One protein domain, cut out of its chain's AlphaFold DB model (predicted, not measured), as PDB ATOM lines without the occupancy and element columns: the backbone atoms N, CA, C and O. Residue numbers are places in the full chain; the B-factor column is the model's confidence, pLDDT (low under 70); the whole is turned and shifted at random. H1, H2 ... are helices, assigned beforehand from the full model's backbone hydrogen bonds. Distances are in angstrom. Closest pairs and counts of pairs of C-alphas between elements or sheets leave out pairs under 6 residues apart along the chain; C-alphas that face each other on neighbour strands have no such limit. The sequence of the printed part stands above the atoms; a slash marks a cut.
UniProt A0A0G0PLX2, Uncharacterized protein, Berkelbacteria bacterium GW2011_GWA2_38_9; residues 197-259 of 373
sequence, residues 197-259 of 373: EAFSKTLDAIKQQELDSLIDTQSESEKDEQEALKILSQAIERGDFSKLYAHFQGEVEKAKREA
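This is residues 197 to 259 of the 373 residues of an uncharacterized protein of Berkelbacteria bacterium GW2011_GWA2_38_9 (UniProt A0A0G0PLX2). The longest helix, H3, makes one arm of a V and H2 the other; a tight link joins them at the corner, and H1 packs on H3 at a steep tilt, its later part reaching the end of H2 at that corner. A long loop, residues 209 to 222, joins H1 to the far end of H2, and residues 254 to 259, of which 254 to 258 belong to H3, stick out. The printed part has 63 residues with three named helices, in the order H1, H2, H3, and no named strand; its class is all helix. It is compact, with a radius of gyration of the C-alphas of 12.0 A, and spans 28 by 28 by 16 A.

H3, residues 241 to 258, touches H1, residues 197 to 208, at a steep tilt of 49 degrees, opposite ways; their closest C-alphas, of Ala 198 and Phe 248, are 4.8 A apart. With residues 241 to 244 alone, H3 touches residues 232 to 236 of H2, which is residues 223 to 237. Their closest C-alphas, of Ala 235 and Lys 243, are 6.5 A apart, and the tilt is steep, 50 degrees, opposite ways. H1 and H2 only just touch, with 3 pairs of C-alphas within 8 A, through residues 205 to 206 and 236 to 237 alone. Their closest C-alphas, of Ile 206 and Ile 236, are 5.5 A apart, and their lines are about perpendicular at 74 degrees. The helix packing is mostly crossed, with 0 of 3 touching pairs at a shallow tilt. In H1, H2 and H3 every O i to N i+4 pair is within hydrogen-bond range.

H3 measures 25.6 A from C-alpha 241 at (3.483, 4.922, -12.855) to C-alpha 258 at (19.351, 16.968, 3.163). H2 measures 21.3 A from C-alpha 223 to C-alpha 237. H1 measures 16.3 A and begins at C-alpha 197 at (6.702, 7.323, 0.366).

The C-alphas of Arg 238 and Ala 259, the two farthest apart, are 32.4 A from each other. The printed part has no cut. The link from H1 to H2, 14 residues, is long; that from H2 to H3, 3 residues, is tight. Residues 218 to 225, of which 223 to 225 belong to H2, also stand free. The mean pLDDT of the printed part is 77.5, and residues 209 to 224 are under 70.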
ATOM      1  N   GLU A 197       7.008   5.908   0.594       93.75
ATOM      2  CA  GLU A 197       6.702   7.323   0.366       93.75
ATOM      3  C   GLU A 197       6.508   7.604  -1.131       93.75
ATOM      4  O   GLU A 197       5.443   8.088  -1.517       93.75
ATOM      5  N   ALA A 198       7.452   7.215  -2.000       95.00
ATOM      6  CA  ALA A 198       7.311   7.439  -3.441       95.00
ATOM      7  C   ALA A 198       6.097   6.704  -4.034       95.00
ATOM      8  O   ALA A 198       5.411   7.227  -4.918       95.00
ATOM      9  N   PHE A 199       5.788   5.507  -3.529       95.69
ATOM     10  CA  PHE A 199       4.611   4.747  -3.935       95.69
ATOM     11  C   PHE A 199       3.308   5.460  -3.541       95.69
ATOM     12  O   PHE A 199       2.398   5.573  -4.365       95.69
ATOM     13  N   SER A 200       3.242   5.999  -2.320       93.19
ATOM     14  CA  SER A 200       2.098   6.779  -1.835       93.19
ATOM     15  C   SER A 200       1.892   8.081  -2.614       93.19
ATOM     16  O   SER A 200       0.788   8.329  -3.097       93.19
ATOM     17  N   LYS A 201       2.964   8.840  -2.873       91.81
ATOM     18  CA  LYS A 201       2.914  10.057  -3.696       91.81
ATOM     19  C   LYS A 201       2.497   9.768  -5.137       91.81
ATOM     20  O   LYS A 201       1.752  10.537  -5.737       91.81
ATOM     21  N   THR A 202       2.912   8.623  -5.686       93.25
ATOM     22  CA  THR A 202       2.476   8.190  -7.024       93.25
ATOM     23  C   THR A 202       0.961   7.972  -7.076       93.25
ATOM     24  O   THR A 202       0.334   8.325  -8.076       93.25
ATOM     25  N   LEU A 203       0.352   7.418  -6.019       90.94
ATOM     26  CA  LEU A 203      -1.107   7.306  -5.937       90.94
ATOM     27  C   LEU A 203      -1.759   8.684  -5.912       90.94
ATOM     28  O   LEU A 203      -2.682   8.910  -6.690       90.94
ATOM     29  N   ASP A 204      -1.288   9.573  -5.038       87.44
ATOM     30  CA  ASP A 204      -1.837  10.922  -4.903       87.44
ATOM     31  C   ASP A 204      -1.795  11.666  -6.237       87.44
ATOM     32  O   ASP A 204      -2.823  12.168  -6.679       87.44
ATOM     33  N   ALA A 205      -0.651  11.644  -6.927       86.75
ATOM     34  CA  ALA A 205      -0.482  12.301  -8.219       86.75
ATOM     35  C   ALA A 205      -1.478  11.777  -9.268       86.75
ATOM     36  O   ALA A 205      -2.117  12.557  -9.969       86.75
ATOM     37  N   ILE A 206      -1.672  10.454  -9.346       84.94
ATOM     38  CA  ILE A 206      -2.645   9.850 -10.273       84.94
ATOM     39  C   ILE A 206      -4.088  10.164  -9.853       84.94
ATOM     40  O   ILE A 206      -4.946  10.369 -10.715       84.94
ATOM     41  N   LYS A 207      -4.377  10.164  -8.546       78.62
ATOM     42  CA  LYS A 207      -5.724  10.380  -8.010       78.62
ATOM     43  C   LYS A 207      -6.186  11.814  -8.129       78.62
ATOM     44  O   LYS A 207      -7.349  12.035  -8.451       78.62
ATOM     45  N   GLN A 208      -5.305  12.751  -7.820       71.88
ATOM     46  CA  GLN A 208      -5.677  14.146  -7.735       71.88
ATOM     47  C   GLN A 208      -6.015  14.688  -9.124       71.88
ATOM     48  O   GLN A 208      -6.890  15.534  -9.201       71.88
ATOM     49  N   GLN A 209      -5.403  14.214 -10.224       56.12
ATOM     50  CA  GLN A 209      -5.491  14.884 -11.543       56.12
ATOM     51  C   GLN A 209      -5.253  16.414 -11.465       56.12
ATOM     52  O   GLN A 209      -5.452  17.116 -12.453       56.12
ATOM     53  N   GLU A 210      -4.817  16.940 -10.313       46.16
ATOM     54  CA  GLU A 210      -4.695  18.361 -10.042       46.16
ATOM     55  C   GLU A 210      -3.324  18.786 -10.528       46.16
ATOM     56  O   GLU A 210      -2.320  18.841  -9.824       46.16
ATOM     57  N   LEU A 211      -3.346  19.072 -11.818       43.62
ATOM     58  CA  LEU A 211      -2.395  19.888 -12.539       43.62
ATOM     59  C   LEU A 211      -2.168  21.262 -11.872       43.62
ATOM     60  O   LEU A 211      -1.123  21.874 -12.079       43.62
ATOM     61  N   ASP A 212      -3.115  21.725 -11.052       43.75
ATOM     62  CA  ASP A 212      -3.170  23.107 -10.572       43.75
ATOM     63  C   ASP A 212      -2.180  23.424  -9.439       43.75
ATOM     64  O   ASP A 212      -1.833  24.589  -9.262       43.75
ATOM     65  N   SER A 213      -1.673  22.431  -8.691       43.44
ATOM     66  CA  SER A 213      -0.709  22.688  -7.603       43.44
ATOM     67  C   SER A 213       0.759  22.529  -8.006       43.44
ATOM     68  O   SER A 213       1.636  22.991  -7.282       43.44
ATOM     69  N   LEU A 214       1.044  21.842  -9.119       43.50
ATOM     70  CA  LEU A 214       2.418  21.615  -9.595       43.50
ATOM     71  C   LEU A 214       2.884  22.701 -10.564       43.50
ATOM     72  O   LEU A 214       4.080  22.947 -10.676       43.50
ATOM     73  N   ILE A 215       1.953  23.352 -11.260       46.19
ATOM     74  CA  ILE A 215       2.264  24.436 -12.184       46.19
ATOM     75  C   ILE A 215       1.761  25.741 -11.573       46.19
ATOM     76  O   ILE A 215       0.688  26.232 -11.924       46.19
ATOM     77  N   ASP A 216       2.559  26.344 -10.692       45.16
ATOM     78  CA  ASP A 216       2.436  27.786 -10.491       45.16
ATOM     79  C   ASP A 216       2.883  28.471 -11.791       45.16
ATOM     80  O   ASP A 216       4.052  28.790 -12.001       45.16
ATOM     81  N   THR A 217       1.939  28.644 -12.717       43.69
ATOM     82  CA  THR A 217       2.144  29.322 -14.010       43.69
ATOM     83  C   THR A 217       2.540  30.797 -13.851       43.69
ATOM     84  O   THR A 217       2.782  31.462 -14.858       43.69
ATOM     85  N   GLN A 218       2.619  31.320 -12.619       43.25
ATOM     86  CA  GLN A 218       3.111  32.664 -12.312       43.25
ATOM     87  C   GLN A 218       4.542  32.696 -11.751       43.25
ATOM     88  O   GLN A 218       5.072  33.783 -11.522       43.25
ATOM     89  N   SER A 219       5.187  31.542 -11.570       49.00
ATOM     90  CA  SER A 219       6.589  31.452 -11.157       49.00
ATOM     91  C   SER A 219       7.534  31.773 -12.328       49.00
ATOM     92  O   SER A 219       7.426  31.180 -13.403       49.00
ATOM     93  N   GLU A 220       8.492  32.689 -12.131       45.97
ATOM     94  CA  GLU A 220       9.649  32.911 -13.025       45.97
ATOM     95  C   GLU A 220      10.651  31.737 -12.938       45.97
ATOM     96  O   GLU A 220      11.848  31.927 -12.729       45.97
ATOM     97  N   SER A 221      10.169  30.500 -13.051       56.88
ATOM     98  CA  SER A 221      11.020  29.315 -13.030       56.88
ATOM     99  C   SER A 221      11.840  29.200 -14.317       56.88
ATOM    100  O   SER A 221      11.424  29.635 -15.398       56.88
ATOM    101  N   GLU A 222      13.024  28.598 -14.216       66.25
ATOM    102  CA  GLU A 222      13.910  28.384 -15.360       66.25
ATOM    103  C   GLU A 222      13.236  27.488 -16.421       66.25
ATOM    104  O   GLU A 222      12.368  26.664 -16.121       66.25
ATOM    105  N   LYS A 223      13.626  27.632 -17.697       69.25
ATOM    106  CA  LYS A 223      13.008  26.887 -18.817       69.25
ATOM    107  C   LYS A 223      13.039  25.367 -18.625       69.25
ATOM    108  O   LYS A 223      12.102  24.689 -19.040       69.25
ATOM    109  N   ASP A 224      14.094  24.859 -18.000       66.88
ATOM    110  CA  ASP A 224      14.280  23.427 -17.768       66.88
ATOM    111  C   ASP A 224      13.306  22.899 -16.699       66.88
ATOM    112  O   ASP A 224      12.775  21.798 -16.834       66.88
ATOM    113  N   GLU A 225      12.972  23.719 -15.696       70.69
ATOM    114  CA  GLU A 225      11.979  23.395 -14.666       70.69
ATOM    115  C   GLU A 225      10.562  23.339 -15.256       70.69
ATOM    116  O   GLU A 225       9.800  22.415 -14.973       70.69
ATOM    117  N   GLN A 226      10.220  24.262 -16.161       72.75
ATOM    118  CA  GLN A 226       8.917  24.248 -16.842       72.75
ATOM    119  C   GLN A 226       8.735  23.015 -17.736       72.75
ATOM    120  O   GLN A 226       7.647  22.433 -17.779       72.75
ATOM    121  N   GLU A 227       9.784  22.596 -18.448       77.56
ATOM    122  CA  GLU A 227       9.720  21.386 -19.273       77.56
ATOM    123  C   GLU A 227       9.613  20.124 -18.402       77.56
ATOM    124  O   GLU A 227       8.810  19.239 -18.711       77.56
ATOM    125  N   ALA A 228      10.324  20.063 -17.270       74.81
ATOM    126  CA  ALA A 228      10.190  18.973 -16.301       74.81
ATOM    127  C   ALA A 228       8.761  18.877 -15.732       74.81
ATOM    128  O   ALA A 228       8.158  17.799 -15.747       74.81
ATOM    129  N   LEU A 229       8.168  20.007 -15.330       76.00
ATOM    130  CA  LEU A 229       6.786  20.072 -14.835       76.00
ATOM    131  C   LEU A 229       5.769  19.623 -15.888       76.00
ATOM    132  O   LEU A 229       4.824  18.892 -15.587       76.00
ATOM    133  N   LYS A 230       5.975  20.001 -17.150       82.25
ATOM    134  CA  LYS A 230       5.121  19.573 -18.262       82.25
ATOM    135  C   LYS A 230       5.226  18.071 -18.525       82.25
ATOM    136  O   LYS A 230       4.213  17.417 -18.774       82.25
ATOM    137  N   ILE A 231       6.433  17.511 -18.471       81.94
ATOM    138  CA  ILE A 231       6.650  16.064 -18.589       81.94
ATOM    139  C   ILE A 231       5.932  15.324 -17.454       81.94
ATOM    140  O   ILE A 231       5.279  14.307 -17.705       81.94
ATOM    141  N   LEU A 232       6.020  15.841 -16.226       80.12
ATOM    142  CA  LEU A 232       5.363  15.266 -15.056       80.12
ATOM    143  C   LEU A 232       3.835  15.339 -15.173       80.12
ATOM    144  O   LEU A 232       3.153  14.337 -14.976       80.12
ATOM    145  N   SER A 233       3.299  16.481 -15.601       79.06
ATOM    146  CA  SER A 233       1.879  16.661 -15.925       79.06
ATOM    147  C   SER A 233       1.384  15.620 -16.940       79.06
ATOM    148  O   SER A 233       0.402  14.917 -16.694       79.06
ATOM    149  N   GLN A 234       2.108  15.425 -18.045       84.06
ATOM    150  CA  GLN A 234       1.757  14.405 -19.037       84.06
ATOM    151  C   GLN A 234       1.829  12.983 -18.464       84.06
ATOM    152  O   GLN A 234       1.035  12.117 -18.846       84.06
ATOM    153  N   ALA A 235       2.781  12.723 -17.565       83.81
ATOM    154  CA  ALA A 235       2.866  11.457 -16.852       83.81
ATOM    155  C   ALA A 235       1.637  11.250 -15.953       83.81
ATOM    156  O   ALA A 235       1.063  10.163 -15.987       83.81
ATOM    157  N   ILE A 236       1.164  12.278 -15.244       80.56
ATOM    158  CA  ILE A 236      -0.069  12.242 -14.438       80.56
ATOM    159  C   ILE A 236      -1.290  11.940 -15.314       80.56
ATOM    160  O   ILE A 236      -2.030  10.995 -15.036       80.56
ATOM    161  N   GLU A 237      -1.469  12.659 -16.425       78.50
ATOM    162  CA  GLU A 237      -2.610  12.471 -17.337       78.50
ATOM    163  C   GLU A 237      -2.693  11.046 -17.913       78.50
ATOM    164  O   GLU A 237      -3.781  10.498 -18.138       78.50
ATOM    165  N   ARG A 238      -1.529  10.430 -18.155       81.81
ATOM    166  CA  ARG A 238      -1.384   9.044 -18.639       81.81
ATOM    167  C   ARG A 238      -1.315   8.018 -17.495       81.81
ATOM    168  O   ARG A 238      -1.206   6.809 -17.760       81.81
ATOM    169  N   GLY A 239      -1.323   8.501 -16.248       79.94
ATOM    170  CA  GLY A 239      -0.878   7.847 -15.012       79.94
ATOM    171  C   GLY A 239       0.286   6.892 -15.232       79.94
ATOM    172  O   GLY A 239       0.192   5.690 -14.967       79.94
ATOM    173  N   ASP A 240       1.346   7.412 -15.841       90.00
ATOM    174  CA  ASP A 240       2.616   6.747 -16.082       90.00
ATOM    175  C   ASP A 240       3.331   6.480 -14.756       90.00
ATOM    176  O   ASP A 240       4.168   7.251 -14.296       90.00
ATOM    177  N   PHE A 241       2.946   5.366 -14.132       93.06
ATOM    178  CA  PHE A 241       3.483   4.922 -12.855       93.06
ATOM    179  C   PHE A 241       5.011   4.924 -12.843       93.06
ATOM    180  O   PHE A 241       5.594   5.363 -11.865       93.06
ATOM    181  N   SER A 242       5.661   4.453 -13.912       94.69
ATOM    182  CA  SER A 242       7.118   4.328 -13.947       94.69
ATOM    183  C   SER A 242       7.799   5.683 -13.813       94.69
ATOM    184  O   SER A 242       8.694   5.830 -12.984       94.69
ATOM    185  N   LYS A 243       7.321   6.679 -14.560       93.69
ATOM    186  CA  LYS A 243       7.887   8.025 -14.532       93.69
ATOM    187  C   LYS A 243       7.589   8.763 -13.227       93.69
ATOM    188  O   LYS A 243       8.490   9.316 -12.609       93.69
ATOM    189  N   LEU A 244       6.338   8.698 -12.765       93.69
ATOM    190  CA  LEU A 244       5.928   9.305 -11.494       93.69
ATOM    191  C   LEU A 244       6.699   8.710 -10.313       93.69
ATOM    192  O   LEU A 244       7.212   9.433  -9.466       93.69
ATOM    193  N   TYR A 245       6.827   7.386 -10.286       96.25
ATOM    194  CA  TYR A 245       7.542   6.696  -9.226       96.25
ATOM    195  C   TYR A 245       9.040   7.029  -9.237       96.25
ATOM    196  O   TYR A 245       9.601   7.291  -8.177       96.25
ATOM    197  N   ALA A 246       9.687   7.089 -10.409       95.88
ATOM    198  CA  ALA A 246      11.094   7.488 -10.518       95.88
ATOM    199  C   ALA A 246      11.349   8.914 -10.004       95.88
ATOM    200  O   ALA A 246      12.332   9.124  -9.285       95.88
ATOM    201  N   HIS A 247      10.459   9.846 -10.355       93.44
ATOM    202  CA  HIS A 247      10.486  11.234  -9.900       93.44
ATOM    203  C   HIS A 247      10.368  11.320  -8.373       93.44
ATOM    204  O   HIS A 247      11.273  11.815  -7.701       93.44
ATOM    205  N   PHE A 248       9.323  10.725  -7.786       93.31
ATOM    206  CA  PHE A 248       9.131  10.765  -6.333       93.31
ATOM    207  C   PHE A 248      10.216  10.011  -5.561       93.31
ATOM    208  O   PHE A 248      10.585  10.428  -4.466       93.31
ATOM    209  N   GLN A 249      10.795   8.946  -6.123       94.44
ATOM    210  CA  GLN A 249      11.994   8.346  -5.538       94.44
ATOM    211  C   GLN A 249      13.168   9.339  -5.511       94.44
ATOM    212  O   GLN A 249      13.942   9.343  -4.558       94.44
ATOM    213  N   GLY A 250      13.325  10.167  -6.548       92.94
ATOM    214  CA  GLY A 250      14.341  11.219  -6.604       92.94
ATOM    215  C   GLY A 250      14.144  12.263  -5.506       92.94
ATOM    216  O   GLY A 250      15.098  12.591  -4.796       92.94
ATOM    217  N   GLU A 251      12.901  12.709  -5.301       91.12
ATOM    218  CA  GLU A 251      12.547  13.624  -4.210       91.12
ATOM    219  C   GLU A 251      12.875  13.042  -2.831       91.12
ATOM    220  O   GLU A 251      13.512  13.706  -2.013       91.12
ATOM    221  N   VAL A 252      12.474  11.793  -2.577       91.88
ATOM    222  CA  VAL A 252      12.715  11.111  -1.296       91.88
ATOM    223  C   VAL A 252      14.213  10.964  -1.035       91.88
ATOM    224  O   VAL A 252      14.692  11.264   0.057       91.88
ATOM    225  N   GLU A 253      14.983  10.557  -2.046       91.69
ATOM    226  CA  GLU A 253      16.440  10.447  -1.945       91.69
ATOM    227  C   GLU A 253      17.114  11.800  -1.687       91.69
ATOM    228  O   GLU A 253      18.082  11.867  -0.925       91.69
ATOM    229  N   LYS A 254      16.630  12.874  -2.320       91.12
ATOM    230  CA  LYS A 254      17.125  14.233  -2.085       91.12
ATOM    231  C   LYS A 254      16.838  14.671  -0.651       91.12
ATOM    232  O   LYS A 254      17.773  15.052   0.048       91.12
ATOM    233  N   ALA A 255      15.596  14.518  -0.197       89.81
ATOM    234  CA  ALA A 255      15.186  14.857   1.162       89.81
ATOM    235  C   ALA A 255      16.010  14.109   2.220       89.81
ATOM    236  O   ALA A 255      16.469  14.714   3.186       89.81
ATOM    237  N   LYS A 256      16.285  12.815   2.005       88.56
ATOM    238  CA  LYS A 256      17.155  12.018   2.885       88.56
ATOM    239  C   LYS A 256      18.581  12.552   2.975       88.56
ATOM    240  O   LYS A 256      19.147  12.575   4.061       88.56
ATOM    241  N   ARG A 257      19.177  12.972   1.853       87.25
ATOM    242  CA  ARG A 257      20.532  13.561   1.846       87.25
ATOM    243  C   ARG A 257      20.587  14.908   2.564       87.25
ATOM    244  O   ARG A 257      21.633  15.272   3.085       87.25
ATOM    245  N   GLU A 258      19.481  15.642   2.553       84.56
ATOM    246  CA  GLU A 258      19.351  16.968   3.163       84.56
ATOM    247  C   GLU A 258      18.850  16.914   4.619       84.56
ATOM    248  O   GLU A 258      18.785  17.951   5.288       84.56
ATOM    249  N   ALA A 259      18.505  15.724   5.122       79.75
ATOM    250  CA  ALA A 259      18.003  15.531   6.474       79.75
ATOM    251  C   ALA A 259      19.042  15.992   7.509       79.75
ATOM    252  O   ALA A 259      20.213  15.616   7.468       79.75
TER     253      ALA A 259